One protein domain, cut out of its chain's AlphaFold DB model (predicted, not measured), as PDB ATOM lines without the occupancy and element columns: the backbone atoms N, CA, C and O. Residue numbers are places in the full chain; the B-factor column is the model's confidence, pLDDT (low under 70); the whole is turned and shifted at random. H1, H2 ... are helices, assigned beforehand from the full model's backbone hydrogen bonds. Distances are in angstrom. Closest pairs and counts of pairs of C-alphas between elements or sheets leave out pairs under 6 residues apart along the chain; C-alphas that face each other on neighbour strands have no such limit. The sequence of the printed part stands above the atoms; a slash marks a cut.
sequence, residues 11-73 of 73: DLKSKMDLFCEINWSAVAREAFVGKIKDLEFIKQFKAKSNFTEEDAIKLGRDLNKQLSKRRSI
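This is residues 11 to 73 of the 73 residues of an uncharacterized protein of Candidatus Diapherotrites archaeon CG09_land_8_20_14_0_10_32_12 (UniProt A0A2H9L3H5). What shape does the printed part make? It is an open, extended chain of three separate helices: the long H2 and H3 are the two limbs of a wide L, and the short H1 sits past the far end of H2. No helix packs on another, and there is no common core. What is it made of? The printed part has 63 residues with three named helices, H1, H2 and H3 in chain order, and no named strand; its class is all helix. It is extended, with a radius of gyration of the C-alphas of 20.9 A, and spans 53 by 35 by 19 A, only just flat.

Does H1, residues 11 to 17, touch H2, residues 24 to 47? They are apart, but only just, with their closest C-alphas 8.0 A from each other. Where does H3, residues 53 to 71, stand? It is apart from H1 and from H2. Residues 17 to 23 and residues 25 to 73 stand free. Are the helix backbones well formed? In H1, H2 and H3 every O i to N i+4 pair is within hydrogen-bond range.

Where does H1 begin? C-alpha 11 is at (-0.100, -1.642, 45.406). How long are the others? From first to last C-alpha, H2 measures 34.0 A, beginning at (11.721, 7.487, 41.720), and H3 27.0 A, ending at (35.945, -21.358, 67.789).

How far does it reach? The two C-alphas farthest apart, those of Cys 20 and Ile 73, are 54.6 A apart. How are the helices linked? The printed part has no cut; the link from H1 to H2 is short and that from H2 to H3 is tight. Where is confidence low? Residues 47 to 50 and 71 to 73 have pLDDT under 70; the mean of the printed part is 86.2.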
ATOM      1  N   ASP A  11      -0.329  -1.919  43.984       97.81
ATOM      2  CA  ASP A  11      -0.100  -1.642  45.406       97.81
ATOM      3  C   ASP A  11       1.244  -0.936  45.648       97.81
ATOM      4  O   ASP A  11       1.339  -0.038  46.488       97.81
ATOM      5  N   LEU A  12       2.275  -1.299  44.878       96.56
ATOM      6  CA  LEU A  12       3.576  -0.647  44.939       96.56
ATOM      7  C   LEU A  12       3.479   0.790  44.426       96.56
ATOM      8  O   LEU A  12       3.991   1.695  45.081       96.56
ATOM      9  N   LYS A  13       2.776   1.013  43.306       95.56
ATOM     10  CA  LYS A  13       2.542   2.366  42.780       95.56
ATOM     11  C   LYS A  13       1.843   3.246  43.817       95.56
ATOM     12  O   LYS A  13       2.317   4.348  44.071       95.56
ATOM     13  N   SER A  14       0.793   2.735  44.465       97.19
ATOM     14  CA  SER A  14       0.079   3.463  45.518       97.19
ATOM     15  C   SER A  14       0.991   3.846  46.683       97.19
ATOM     16  O   SER A  14       0.920   4.974  47.153       97.19
ATOM     17  N   LYS A  15       1.889   2.952  47.123       97.31
ATOM     18  CA  LYS A  15       2.879   3.274  48.167       97.31
ATOM     19  C   LYS A  15       3.887   4.321  47.702       97.31
ATOM     20  O   LYS A  15       4.237   5.198  48.479       97.31
ATOM     21  N   MET A  16       4.347   4.242  46.455       96.25
ATOM     22  CA  MET A  16       5.270   5.227  45.884       96.25
ATOM     23  C   MET A  16       4.636   6.620  45.787       96.25
ATOM     24  O   MET A  16       5.323   7.610  46.016       96.25
ATOM     25  N   ASP A  17       3.336   6.695  45.488       95.25
ATOM     26  CA  ASP A  17       2.593   7.959  45.393       95.25
ATOM     27  C   ASP A  17       2.397   8.662  46.740       95.25
ATOM     28  O   ASP A  17       2.220   9.878  46.762       95.25
ATOM     29  N   LEU A  18       2.491   7.935  47.859       97.62
ATOM     30  CA  LEU A  18       2.512   8.537  49.199       97.62
ATOM     31  C   LEU A  18       3.786   9.351  49.463       97.62
ATOM     32  O   LEU A  18       3.774  10.205  50.342       97.62
ATOM     33  N   PHE A  19       4.858   9.093  48.709       97.19
ATOM     34  CA  PHE A  19       6.148   9.779  48.810       97.19
ATOM     35  C   PHE A  19       6.464  10.479  47.482       97.19
ATOM     36  O   PHE A  19       7.416  10.136  46.768       97.19
ATOM     37  N   CYS A  20       5.600  11.417  47.095       92.56
ATOM     38  CA  CYS A  20       5.676  12.115  45.811       92.56
ATOM     39  C   CYS A  20       6.883  13.064  45.696       92.56
ATOM     40  O   CYS A  20       7.276  13.428  44.587       92.56
ATOM     41  N   GLU A  21       7.508  13.421  46.819       95.56
ATOM     42  CA  GLU A  21       8.751  14.191  46.881       95.56
ATOM     43  C   GLU A  21       9.973  13.403  46.379       95.56
ATOM     44  O   GLU A  21      11.007  13.993  46.055       95.56
ATOM     45  N   ILE A  22       9.873  12.071  46.291       96.56
ATOM     46  CA  ILE A  22      10.980  11.215  45.868       96.56
ATOM     47  C   ILE A  22      11.064  11.154  44.341       96.56
ATOM     48  O   ILE A  22      10.129  10.773  43.635       96.56
ATOM     49  N   ASN A  23      12.263  11.415  43.812       96.06
ATOM     50  CA  ASN A  23      12.572  11.161  42.410       96.06
ATOM     51  C   ASN A  23      12.792   9.660  42.166       96.06
ATOM     52  O   ASN A  23      13.922   9.170  42.104       96.06
ATOM     53  N   TRP A  24      11.696   8.930  41.968       95.06
ATOM     54  CA  TRP A  24      11.721   7.487  41.720       95.06
ATOM     55  C   TRP A  24      12.548   7.077  40.497       95.06
ATOM     56  O   TRP A  24      13.110   5.984  40.470       95.06
ATOM     57  N   SER A  25      12.698   7.962  39.506       93.31
ATOM     58  CA  SER A  25      13.574   7.698  38.359       93.31
ATOM     59  C   SER A  25      15.055   7.709  38.746       93.31
ATOM     60  O   SER A  25      15.838   6.960  38.165       93.31
ATOM     61  N   ALA A  26      15.461   8.538  39.711       95.12
ATOM     62  CA  ALA A  26      16.823   8.524  40.243       95.12
ATOM     63  C   ALA A  26      17.091   7.242  41.040       95.12
ATOM     64  O   ALA A  26      18.072   6.557  40.754       95.12
ATOM     65  N   VAL A  27      16.162   6.866  41.925       96.25
ATOM     66  CA  VAL A  27      16.228   5.616  42.703       96.25
ATOM     67  C   VAL A  27      16.365   4.401  41.779       96.25
ATOM     68  O   VAL A  27      17.240   3.558  41.975       96.25
ATOM     69  N   ALA A  28      15.550   4.334  40.722       94.94
ATOM     70  CA  ALA A  28      15.613   3.247  39.751       94.94
ATOM     71  C   ALA A  28      16.974   3.187  39.038       94.94
ATOM     72  O   ALA A  28      17.558   2.111  38.921       94.94
ATOM     73  N   ARG A  29      17.516   4.335  38.600       94.94
ATOM     74  CA  ARG A  29      18.837   4.389  37.948       94.94
ATOM     75  C   ARG A  29      19.944   3.851  38.849       94.94
ATOM     76  O   ARG A  29      20.751   3.052  38.382       94.94
ATOM     77  N   GLU A  30      19.975   4.256  40.115       96.94
ATOM     78  CA  GLU A  30      20.983   3.776  41.069       96.94
ATOM     79  C   GLU A  30      20.863   2.269  41.306       96.94
ATOM     80  O   GLU A  30      21.864   1.551  41.227       96.94
ATOM     81  N   ALA A  31      19.636   1.771  41.489       96.75
ATOM     82  CA  ALA A  31      19.376   0.346  41.653       96.75
ATOM     83  C   ALA A  31      19.830  -0.473  40.432       96.75
ATOM     84  O   ALA A  31      20.458  -1.522  40.588       96.75
ATOM     85  N   PHE A  32      19.566   0.011  39.212       95.75
ATOM     86  CA  PHE A  32      20.005  -0.666  37.989       95.75
ATOM     87  C   PHE A  32      21.525  -0.666  37.842       95.75
ATOM     88  O   PHE A  32      22.096  -1.711  37.536       95.75
ATOM     89  N   VAL A  33      22.193   0.464  38.099       96.62
ATOM     90  CA  VAL A  33      23.662   0.538  38.045       96.62
ATOM     91  C   VAL A  33      24.290  -0.431  39.045       96.62
ATOM     92  O   VAL A  33      25.218  -1.154  38.683       96.62
ATOM     93  N   GLY A  34      23.774  -0.485  40.278       96.88
ATOM     94  CA  GLY A  34      24.232  -1.446  41.284       96.88
ATOM     95  C   GLY A  34      24.054  -2.887  40.814       96.88
ATOM     96  O   GLY A  34      25.016  -3.651  40.769       96.88
ATOM     97  N   LYS A  35      22.848  -3.237  40.349       96.56
ATOM     98  CA  LYS A  35      22.549  -4.603  39.909       96.56
ATOM     99  C   LYS A  35      23.392  -5.040  38.713       96.56
ATOM    100  O   LYS A  35      23.823  -6.189  38.670       96.56
ATOM    101  N   ILE A  36      23.636  -4.148  37.751       96.44
ATOM    102  CA  ILE A  36      24.503  -4.443  36.606       96.44
ATOM    103  C   ILE A  36      25.937  -4.690  37.071       96.44
ATOM    104  O   ILE A  36      26.505  -5.703  36.678       96.44
ATOM    105  N   LYS A  37      26.489  -3.856  37.964       94.44
ATOM    106  CA  LYS A  37      27.837  -4.072  38.516       94.44
ATOM    107  C   LYS A  37      27.970  -5.428  39.206       94.44
ATOM    108  O   LYS A  37      28.950  -6.129  38.965       94.44
ATOM    109  N   ASP A  38      26.980  -5.825  40.005       92.56
ATOM    110  CA  ASP A  38      26.974  -7.138  40.662       92.56
ATOM    111  C   ASP A  38      26.983  -8.279  39.635       92.56
ATOM    112  O   ASP A  38      27.748  -9.240  39.750       92.56
ATOM    113  N   LEU A  39      26.148  -8.171  38.596       92.50
ATOM    114  CA  LEU A  39      26.066  -9.174  37.535       92.50
ATOM    115  C   LEU A  39      27.345  -9.233  36.693       92.50
ATOM    116  O   LEU A  39      27.788 -10.323  36.329       92.50
ATOM    117  N   GLU A  40      27.962  -8.090  36.402       89.50
ATOM    118  CA  GLU A  40      29.250  -8.020  35.715       89.50
ATOM    119  C   GLU A  40      30.368  -8.622  36.558       89.50
ATOM    120  O   GLU A  40      31.173  -9.385  36.026       89.50
ATOM    121  N   PHE A  41      30.388  -8.357  37.867       87.12
ATOM    122  CA  PHE A  41      31.336  -8.976  38.789       87.12
ATOM    123  C   PHE A  41      31.194 -10.499  38.784       87.12
ATOM    124  O   PHE A  41      32.180 -11.199  38.570       87.12
ATOM    125  N   ILE A  42      29.970 -11.022  38.920       86.38
ATOM    126  CA  ILE A  42      29.706 -12.469  38.859       86.38
ATOM    127  C   ILE A  42      30.135 -13.042  37.505       86.38
ATOM    128  O   ILE A  42      30.759 -14.102  37.444       86.38
ATOM    129  N   LYS A  43      29.827 -12.346  36.406       81.25
ATOM    130  CA  LYS A  43      30.195 -12.786  35.059       81.25
ATOM    131  C   LYS A  43      31.708 -12.809  34.868       81.25
ATOM    132  O   LYS A  43      32.214 -13.783  34.323       81.25
ATOM    133  N   GLN A  44      32.431 -11.783  35.315       76.44
ATOM    134  CA  GLN A  44      33.894 -11.740  35.247       76.44
ATOM    135  C   GLN A  44      34.534 -12.785  36.157       76.44
ATOM    136  O   GLN A  44      35.479 -13.449  35.730       76.44
ATOM    137  N   PHE A  45      33.995 -12.953  37.368       73.88
ATOM    138  CA  PHE A  45      34.410 -13.993  38.296       73.88
ATOM    139  C   PHE A  45      34.292 -15.349  37.615       73.88
ATOM    140  O   PHE A  45      35.297 -16.031  37.504       73.88
ATOM    141  N   LYS A  46      33.127 -15.675  37.037       70.06
ATOM    142  CA  LYS A  46      32.886 -16.930  36.313       70.06
ATOM    143  C   LYS A  46      33.728 -17.071  35.036       70.06
ATOM    144  O   LYS A  46      34.198 -18.161  34.748       70.06
ATOM    145  N   ALA A  47      33.935 -15.997  34.274       66.44
ATOM    146  CA  ALA A  47      34.649 -16.041  32.992       66.44
ATOM    147  C   ALA A  47      36.166 -16.242  33.138       66.44
ATOM    148  O   ALA A  47      36.788 -16.821  32.255       66.44
ATOM    149  N   LYS A  48      36.769 -15.775  34.239       60.16
ATOM    150  CA  LYS A  48      38.197 -15.989  34.546       60.16
ATOM    151  C   LYS A  48      38.448 -17.232  35.404       60.16
ATOM    152  O   LYS A  48      39.569 -17.469  35.844       60.16
ATOM    153  N   SER A  49      37.402 -17.996  35.672       60.97
ATOM    154  CA  SER A  49      37.373 -19.032  36.686       60.97
ATOM    155  C   SER A  49      37.153 -20.392  36.042       60.97
ATOM    156  O   SER A  49      36.080 -20.658  35.510       60.97
ATOM    157  N   ASN A  50      38.118 -21.294  36.220       66.88
ATOM    158  CA  ASN A  50      37.880 -22.737  36.116       66.88
ATOM    159  C   ASN A  50      37.249 -23.305  37.402       66.88
ATOM    160  O   ASN A  50      37.231 -24.516  37.575       66.88
ATOM    161  N   PHE A  51      36.785 -22.449  38.322       70.38
ATOM    162  CA  PHE A  51      36.201 -22.836  39.603       70.38
ATOM    163  C   PHE A  51      34.953 -23.677  39.364       70.38
ATOM    164  O   PHE A  51      33.920 -23.193  38.885       70.38
ATOM    165  N   THR A  52      35.092 -24.958  39.666       78.12
ATOM    166  CA  THR A  52      34.036 -25.950  39.525       78.12
ATOM    167  C   THR A  52      33.166 -25.990  40.779       78.12
ATOM    168  O   THR A  52      33.500 -25.439  41.831       78.12
ATOM    169  N   GLU A  53      32.031 -26.677  40.690       75.75
ATOM    170  CA  GLU A  53      31.187 -26.953  41.855       75.75
ATOM    171  C   GLU A  53      31.946 -27.743  42.938       75.75
ATOM    172  O   GLU A  53      31.801 -27.481  44.133       75.75
ATOM    173  N   GLU A  54      32.835 -28.650  42.530       80.38
ATOM    174  CA  GLU A  54      33.691 -29.411  43.443       80.38
ATOM    175  C   GLU A  54      34.670 -28.511  44.207       80.38
ATOM    176  O   GLU A  54      34.901 -28.727  45.403       80.38
ATOM    177  N   ASP A  55      35.201 -27.472  43.554       79.25
ATOM    178  CA  ASP A  55      36.067 -26.477  44.193       79.25
ATOM    179  C   ASP A  55      35.296 -25.645  45.223       79.25
ATOM    180  O   ASP A  55      35.800 -25.408  46.324       79.25
ATOM    181  N   ALA A  56      34.044 -25.279  44.924       81.31
ATOM    182  CA  ALA A  56      33.166 -24.583  45.864       81.31
ATOM    183  C   ALA A  56      32.886 -25.426  47.120       81.31
ATOM    184  O   ALA A  56      32.990 -24.932  48.248       81.31
ATOM    185  N   ILE A  57      32.591 -26.720  46.942       86.25
ATOM    186  CA  ILE A  57      32.346 -27.655  48.050       86.25
ATOM    187  C   ILE A  57      33.619 -27.864  48.880       86.25
ATOM    188  O   ILE A  57      33.555 -27.866  50.115       86.25
ATOM    189  N   LYS A  58      34.784 -28.025  48.236       87.69
ATOM    190  CA  LYS A  58      36.074 -28.143  48.939       87.69
ATOM    191  C   LYS A  58      36.390 -26.884  49.740       87.69
ATOM    192  O   LYS A  58      36.737 -27.008  50.915       87.69
ATOM    193  N   LEU A  59      36.207 -25.703  49.147       86.88
ATOM    194  CA  LEU A  59      36.428 -24.421  49.817       86.88
ATOM    195  C   LEU A  59      35.516 -24.271  51.043       86.88
ATOM    196  O   LEU A  59      35.992 -23.940  52.126       86.88
ATOM    197  N   GLY A  60      34.225 -24.595  50.910       86.00
ATOM    198  CA  GLY A  60      33.277 -24.568  52.028       86.00
ATOM    199  C   GLY A  60      33.666 -25.516  53.169       86.00
ATOM    200  O   GLY A  60      33.611 -25.133  54.340       86.00
ATOM    201  N   ARG A  61      34.123 -26.737  52.849       89.88
ATOM    202  CA  ARG A  61      34.621 -27.689  53.862       89.88
ATOM    203  C   ARG A  61      35.882 -27.183  54.559       89.88
ATOM    204  O   ARG A  61      36.001 -27.372  55.770       89.88
ATOM    205  N   ASP A  62      36.811 -26.574  53.823       87.94
ATOM    206  CA  ASP A  62      38.050 -26.042  54.399       87.94
ATOM    207  C   ASP A  62      37.773 -24.856  55.330       87.94
ATOM    208  O   ASP A  62      38.177 -24.874  56.494       87.94
ATOM    209  N   LEU A  63      36.963 -23.896  54.874       88.12
ATOM    210  CA  LEU A  63      36.521 -22.759  55.684       88.12
ATOM    211  C   LEU A  63      35.826 -23.213  56.971       88.12
ATOM    212  O   LEU A  63      36.137 -22.705  58.047       88.12
ATOM    213  N   ASN A  64      34.937 -24.209  56.897       86.94
ATOM    214  CA  ASN A  64      34.238 -24.715  58.078       86.94
ATOM    215  C   ASN A  64      35.197 -25.397  59.074       86.94
ATOM    216  O   ASN A  64      35.070 -25.219  60.286       86.94
ATOM    217  N   LYS A  65      36.215 -26.120  58.579       88.56
ATOM    218  CA  LYS A  65      37.287 -26.677  59.424       88.56
ATOM    219  C   LYS A  65      38.109 -25.576  60.097       88.56
ATOM    220  O   LYS A  65      38.416 -25.696  61.282       88.56
ATOM    221  N   GLN A  66      38.460 -24.515  59.372       86.75
ATOM    222  CA  GLN A  66      39.226 -23.396  59.931       86.75
ATOM    223  C   GLN A  66      38.421 -22.589  60.958       86.75
ATOM    224  O   GLN A  66      38.940 -22.258  62.022       86.75
ATOM    225  N   LEU A  67      37.142 -22.321  60.679       85.25
ATOM    226  CA  LEU A  67      36.232 -21.644  61.607       85.25
ATOM    227  C   LEU A  67      35.994 -22.467  62.875       85.25
ATOM    228  O   LEU A  67      36.006 -21.911  63.970       85.25
ATOM    229  N   SER A  68      35.839 -23.787  62.738       82.69
ATOM    230  CA  SER A  68      35.739 -24.710  63.872       82.69
ATOM    231  C   SER A  68      37.000 -24.676  64.742       82.69
ATOM    232  O   SER A  68      36.906 -24.492  65.954       82.69
ATOM    233  N   LYS A  69      38.195 -24.713  64.130       81.56
ATOM    234  CA  LYS A  69      39.468 -24.559  64.857       81.56
ATOM    235  C   LYS A  69      39.590 -23.211  65.573       81.56
ATOM    236  O   LYS A  69      40.095 -23.177  66.687       81.56
ATOM    237  N   ARG A  70      39.112 -22.115  64.969       78.06
ATOM    238  CA  ARG A  70      39.099 -20.785  65.610       78.06
ATOM    239  C   ARG A  70      38.098 -20.663  66.760       78.06
ATOM    240  O   ARG A  70      38.361 -19.888  67.666       78.06
ATOM    241  N   ARG A  71      36.959 -21.366  66.713       61.28
ATOM    242  CA  ARG A  71      35.945 -21.358  67.789       61.28
ATOM    243  C   ARG A  71      36.240 -22.346  68.919       61.28
ATOM    244  O   ARG A  71      35.522 -22.330  69.908       61.28
ATOM    245  N   SER A  72      37.247 -23.205  68.771       58.59
ATOM    246  CA  SER A  72      37.647 -24.187  69.785       58.59
ATOM    247  C   SER A  72      38.716 -23.660  70.764       58.59
ATOM    248  O   SER A  72      39.359 -24.470  71.431       58.59
ATOM    249  N   ILE A  73      38.918 -22.339  70.827       50.19
ATOM    250  CA  ILE A  73      39.798 -21.634  71.776       50.19
ATOM    251  C   ILE A  73      38.925 -20.767  72.677       50.19
ATOM    252  O   ILE A  73      38.042 -20.079  72.112       50.19
TER     253      ILE A  73